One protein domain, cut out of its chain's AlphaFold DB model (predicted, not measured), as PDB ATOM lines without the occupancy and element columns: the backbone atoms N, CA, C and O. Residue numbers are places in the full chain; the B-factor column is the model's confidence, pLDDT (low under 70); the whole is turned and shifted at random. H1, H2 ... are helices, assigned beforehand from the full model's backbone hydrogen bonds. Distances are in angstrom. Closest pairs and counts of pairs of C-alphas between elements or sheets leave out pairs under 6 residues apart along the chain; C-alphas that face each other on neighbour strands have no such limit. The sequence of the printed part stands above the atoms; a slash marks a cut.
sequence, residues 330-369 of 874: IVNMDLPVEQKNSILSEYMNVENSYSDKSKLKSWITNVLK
ATOM      1  N   ILE A 330      17.817 -12.481 -22.501       81.94
ATOM      2  CA  ILE A 330      16.578 -13.199 -22.141       81.94
ATOM      3  C   ILE A 330      16.900 -14.487 -21.361       81.94
ATOM      4  O   ILE A 330      16.270 -14.771 -20.341       81.94
ATOM      5  N   VAL A 331      17.916 -15.244 -21.789       82.31
ATOM      6  CA  VAL A 331      18.370 -16.457 -21.083       82.31
ATOM      7  C   VAL A 331      18.955 -16.127 -19.701       82.31
ATOM      8  O   VAL A 331      18.669 -16.837 -18.734       82.31
ATOM      9  N   ASN A 332      19.711 -15.032 -19.590       81.75
ATOM     10  CA  ASN A 332      20.428 -14.610 -18.382       81.75
ATOM     11  C   ASN A 332      19.588 -13.776 -17.389       81.75
ATOM     12  O   ASN A 332      20.073 -13.472 -16.301       81.75
ATOM     13  N   MET A 333      18.335 -13.431 -17.710       83.88
ATOM     14  CA  MET A 333      17.404 -12.794 -16.764       83.88
ATOM     15  C   MET A 333      17.175 -13.650 -15.507       83.88
ATOM     16  O   MET A 333      17.141 -14.877 -15.578       83.88
ATOM     17  N   ASP A 334      16.934 -13.018 -14.362       83.81
ATOM     18  CA  ASP A 334      16.494 -13.710 -13.144       83.81
ATOM     19  C   ASP A 334      14.962 -13.843 -13.145       83.81
ATOM     20  O   ASP A 334      14.243 -12.991 -12.627       83.81
ATOM     21  N   LEU A 335      14.467 -14.866 -13.848       86.06
ATOM     22  CA  LEU A 335      13.044 -15.134 -14.079       86.06
ATOM     23  C   LEU A 335      12.747 -16.645 -14.091       86.06
ATOM     24  O   LEU A 335      13.612 -17.427 -14.509       86.06
ATOM     25  N   PRO A 336      11.518 -17.071 -13.731       86.44
ATOM     26  CA  PRO A 336      11.050 -18.444 -13.924       86.44
ATOM     27  C   PRO A 336      11.158 -18.900 -15.385       86.44
ATOM     28  O   PRO A 336      10.948 -18.116 -16.314       86.44
ATOM     29  N   VAL A 337      11.426 -20.193 -15.595       86.81
ATOM     30  CA  VAL A 337      11.607 -20.787 -16.937       86.81
ATOM     31  C   VAL A 337      10.379 -20.568 -17.830       86.81
ATOM     32  O   VAL A 337      10.526 -20.249 -19.003       86.81
ATOM     33  N   GLU A 338       9.173 -20.647 -17.268       86.75
ATOM     34  CA  GLU A 338       7.905 -20.390 -17.968       86.75
ATOM     35  C   GLU A 338       7.839 -18.972 -18.562       86.75
ATOM     36  O   GLU A 338       7.506 -18.793 -19.734       86.75
ATOM     37  N   GLN A 339       8.236 -17.959 -17.786       88.44
ATOM     38  CA  GLN A 339       8.248 -16.567 -18.242       88.44
ATOM     39  C   GLN A 339       9.370 -16.313 -19.254       88.44
ATOM     40  O   GLN A 339       9.145 -15.630 -20.252       88.44
ATOM     41  N   LYS A 340      10.552 -16.917 -19.059       86.62
ATOM     42  CA  LYS A 340      11.626 -16.895 -20.067       86.62
ATOM     43  C   LYS A 340      11.164 -17.486 -21.393       86.62
ATOM     44  O   LYS A 340      11.413 -16.882 -22.431       86.62
ATOM     45  N   ASN A 341      10.455 -18.614 -21.358       85.62
ATOM     46  CA  ASN A 341       9.894 -19.247 -22.549       85.62
ATOM     47  C   ASN A 341       8.877 -18.330 -23.242       85.62
ATOM     48  O   ASN A 341       8.955 -18.181 -24.456       85.62
ATOM     49  N   SER A 342       7.998 -17.649 -22.493       86.00
ATOM     50  CA  SER A 342       7.037 -16.687 -23.063       86.00
ATOM     51  C   SER A 342       7.705 -15.454 -23.689       86.00
ATOM     52  O   SER A 342       7.219 -14.942 -24.694       86.00
ATOM     53  N   ILE A 343       8.815 -14.959 -23.129       86.56
ATOM     54  CA  ILE A 343       9.590 -13.857 -23.731       86.56
ATOM     55  C   ILE A 343      10.348 -14.359 -24.973       86.56
ATOM     56  O   ILE A 343      10.428 -13.662 -25.984       86.56
ATOM     57  N   LEU A 344      10.890 -15.579 -24.913       85.94
ATOM     58  CA  LEU A 344      11.643 -16.205 -25.997       85.94
ATOM     59  C   LEU A 344      10.757 -16.539 -27.206       85.94
ATOM     60  O   LEU A 344      11.183 -16.304 -28.335       85.94
ATOM     61  N   SER A 345       9.533 -17.032 -26.996       84.62
ATOM     62  CA  SER A 345       8.581 -17.276 -28.084       84.62
ATOM     63  C   SER A 345       8.228 -15.980 -28.809       84.62
ATOM     64  O   SER A 345       8.249 -15.953 -30.034       84.62
ATOM     65  N   GLU A 346       8.008 -14.880 -28.083       84.19
ATOM     66  CA  GLU A 346       7.719 -13.585 -28.711       84.19
ATOM     67  C   GLU A 346       8.943 -12.967 -29.402       84.19
ATOM     68  O   GLU A 346       8.801 -12.306 -30.431       84.19
ATOM     69  N   TYR A 347      10.157 -13.239 -28.914       85.62
ATOM     70  CA  TYR A 347      11.388 -12.897 -29.628       85.62
ATOM     71  C   TYR A 347      11.516 -13.667 -30.955       85.62
ATOM     72  O   TYR A 347      11.714 -13.052 -32.005       85.62
ATOM     73  N   MET A 348      11.298 -14.986 -30.949       83.31
ATOM     74  CA  MET A 348      11.293 -15.801 -32.173       83.31
ATOM     75  C   MET A 348      10.160 -15.394 -33.133       83.31
ATOM     76  O   MET A 348      10.372 -15.328 -34.342       83.31
ATOM     77  N   ASN A 349       8.985 -15.020 -32.612       82.81
ATOM     78  CA  ASN A 349       7.872 -14.466 -33.394       82.81
ATOM     79  C   ASN A 349       8.210 -13.127 -34.073       82.81
ATOM     80  O   ASN A 349       7.515 -12.743 -35.017       82.81
ATOM     81  N   VAL A 350       9.215 -12.388 -33.592       83.75
ATOM     82  CA  VAL A 350       9.683 -11.128 -34.190       83.75
ATOM     83  C   VAL A 350      10.786 -11.367 -35.223       83.75
ATOM     84  O   VAL A 350      10.742 -10.736 -36.273       83.75
ATOM     85  N   GLU A 351      11.728 -12.279 -34.966       78.00
ATOM     86  CA  GLU A 351      12.797 -12.633 -35.919       78.00
ATOM     87  C   GLU A 351      12.252 -13.403 -37.142       78.00
ATOM     88  O   GLU A 351      12.616 -13.105 -38.276       78.00
ATOM     89  N   ASN A 352      11.317 -14.342 -36.942       75.88
ATOM     90  CA  ASN A 352      10.781 -15.203 -38.010       75.88
ATOM     91  C   ASN A 352       9.688 -14.539 -38.879       75.88
ATOM     92  O   ASN A 352       9.082 -15.203 -39.716       75.88
ATOM     93  N   SER A 353       9.356 -13.260 -38.661       71.25
ATOM     94  CA  SER A 353       8.241 -12.582 -39.345       71.25
ATOM     95  C   SER A 353       8.703 -11.453 -40.259       71.25
ATOM     96  O   SER A 353       9.253 -10.456 -39.803       71.25
ATOM     97  N   TYR A 354       8.365 -11.560 -41.546       61.44
ATOM     98  CA  TYR A 354       8.646 -10.533 -42.558       61.44
ATOM     99  C   TYR A 354       7.800  -9.249 -42.415       61.44
ATOM    100  O   TYR A 354       8.110  -8.240 -43.046       61.44
ATOM    101  N   SER A 355       6.741  -9.256 -41.597       66.81
ATOM    102  CA  SER A 355       5.897  -8.083 -41.325       66.81
ATOM    103  C   SER A 355       6.456  -7.219 -40.186       66.81
ATOM    104  O   SER A 355       7.002  -7.730 -39.205       66.81
ATOM    105  N   ASP A 356       6.326  -5.887 -40.282       62.91
ATOM    106  CA  ASP A 356       6.971  -4.987 -39.316       62.91
ATOM    107  C   ASP A 356       6.234  -4.908 -37.968       62.91
ATOM    108  O   ASP A 356       5.467  -3.989 -37.674       62.91
ATOM    109  N   LYS A 357       6.523  -5.889 -37.109       76.31
ATOM    110  CA  LYS A 357       6.058  -6.020 -35.720       76.31
ATOM    111  C   LYS A 357       6.687  -4.974 -34.775       76.31
ATOM    112  O   LYS A 357       7.214  -5.307 -33.712       76.31
ATOM    113  N   SER A 358       6.625  -3.695 -35.143       79.94
ATOM    114  CA  SER A 358       7.183  -2.550 -34.404       79.94
ATOM    115  C   SER A 358       6.694  -2.461 -32.949       79.94
ATOM    116  O   SER A 358       7.499  -2.214 -32.046       79.94
ATOM    117  N   LYS A 359       5.409  -2.759 -32.689       82.06
ATOM    118  CA  LYS A 359       4.864  -2.869 -31.322       82.06
ATOM    119  C   LYS A 359       5.589  -3.950 -30.495       82.06
ATOM    120  O   LYS A 359       6.009  -3.647 -29.380       82.06
ATOM    121  N   LEU A 360       5.812  -5.157 -31.035       83.81
ATOM    122  CA  LEU A 360       6.467  -6.258 -30.300       83.81
ATOM    123  C   LEU A 360       7.955  -5.972 -30.074       83.81
ATOM    124  O   LEU A 360       8.458  -6.175 -28.972       83.81
ATOM    125  N   LYS A 361       8.645  -5.395 -31.070       83.88
ATOM    126  CA  LYS A 361      10.022  -4.891 -30.915       83.88
ATOM    127  C   LYS A 361      10.113  -3.894 -29.747       83.88
ATOM    128  O   LYS A 361      11.030  -3.986 -28.931       83.88
ATOM    129  N   SER A 362       9.138  -2.988 -29.615       85.88
ATOM    130  CA  SER A 362       9.034  -2.055 -28.481       85.88
ATOM    131  C   SER A 362       8.742  -2.769 -27.154       85.88
ATOM    132  O   SER A 362       9.407  -2.483 -26.157       85.88
ATOM    133  N   TRP A 363       7.820  -3.739 -27.136       89.06
ATOM    134  CA  TRP A 363       7.492  -4.541 -25.951       89.06
ATOM    135  C   TRP A 363       8.717  -5.283 -25.405       89.06
ATOM    136  O   TRP A 363       9.095  -5.047 -24.259       89.06
ATOM    137  N   ILE A 364       9.415  -6.060 -26.244       87.06
ATOM    138  CA  ILE A 364      10.664  -6.760 -25.885       87.06
ATOM    139  C   ILE A 364      11.703  -5.753 -25.373       87.06
ATOM    140  O   ILE A 364      12.288  -5.940 -24.308       87.06
ATOM    141  N   THR A 365      11.878  -4.626 -26.072       86.88
ATOM    142  CA  THR A 365      12.802  -3.554 -25.661       86.88
ATOM    143  C   THR A 365      12.440  -2.938 -24.302       86.88
ATOM    144  O   THR A 365      13.313  -2.392 -23.631       86.88
ATOM    145  N   ASN A 366      11.180  -3.010 -23.866       89.69
ATOM    146  CA  ASN A 366      10.744  -2.535 -22.553       89.69
ATOM    147  C   ASN A 366      10.800  -3.635 -21.475       89.69
ATOM    148  O   ASN A 366      11.160  -3.322 -20.342       89.69
ATOM    149  N   VAL A 367      10.576  -4.909 -21.821       89.81
ATOM    150  CA  VAL A 367      10.847  -6.067 -20.942       89.81
ATOM    151  C   VAL A 367      12.335  -6.123 -20.574       89.81
ATOM    152  O   VAL A 367      12.677  -6.248 -19.403       89.81
ATOM    153  N   LEU A 368      13.233  -5.901 -21.541       87.50
ATOM    154  CA  LEU A 368      14.689  -5.822 -21.331       87.50
ATOM    155  C   LEU A 368      15.147  -4.658 -20.422       87.50
ATOM    156  O   LEU A 368      16.316  -4.614 -20.042       87.50
ATOM    157  N   LYS A 369      14.259  -3.713 -20.076       89.50
ATOM    158  CA  LYS A 369      14.527  -2.614 -19.126       89.50
ATOM    159  C   LYS A 369      14.015  -2.908 -17.713       89.50
ATOM    160  O   LYS A 369      14.296  -2.125 -16.805       89.50
TER     161      LYS A 369
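This is residues 330 to 369 of the 874 residues of the protein "Lon proteolytic domain-containing protein" of viral metagenome (UniProt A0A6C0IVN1). The model is a helical hairpin: the longer helix H1 and the shorter helix H2 lie side by side and run opposite ways, in a narrow V whose closest C-alphas lie towards the link between them. Before H1, residues 330 to 336 make a turn at the end of H1 away from that link, folding the first residues back beside H1. The printed part has 40 residues with two named helices, H1 then H2, and no named strand; the class is all helix. It is only just compact, close to loose, with a radius of gyration of the C-alphas of 10.4 A, and is elongated, spanning 30 by 19 by 12 A.

The printed part begins at Ile 330, C-alpha at (16.578, -13.199, -22.141). H1 is residues 337 to 351, 20.7 A from first to last C-alpha, and begins with C-alpha 337 at (11.607, -20.787, -16.937). H2 is residues 358 to 367, 14.4 A long in the same measure, and ends with C-alpha 367 at (10.847, -6.067, -20.942).

H1 and H2 touch, with 6 pairs of C-alphas within 8 A. Their closest C-alphas are those of Val 350 and Leu 360, 7.0 A apart. Their centres are 11.8 A apart. They run opposite ways at a shallow tilt of 30 degrees and form a helical hairpin. In both H1 and H2 every O i to N i+4 pair is within hydrogen-bond range.

The two C-alphas farthest apart are those of Asp 334 and Ser 355, at 30.6 A. The printed part has no cut, and 6 residues make the short link from H1 to H2. The mean pLDDT of the printed part is 82.8; residues 354 to 356, in that link, are under 70.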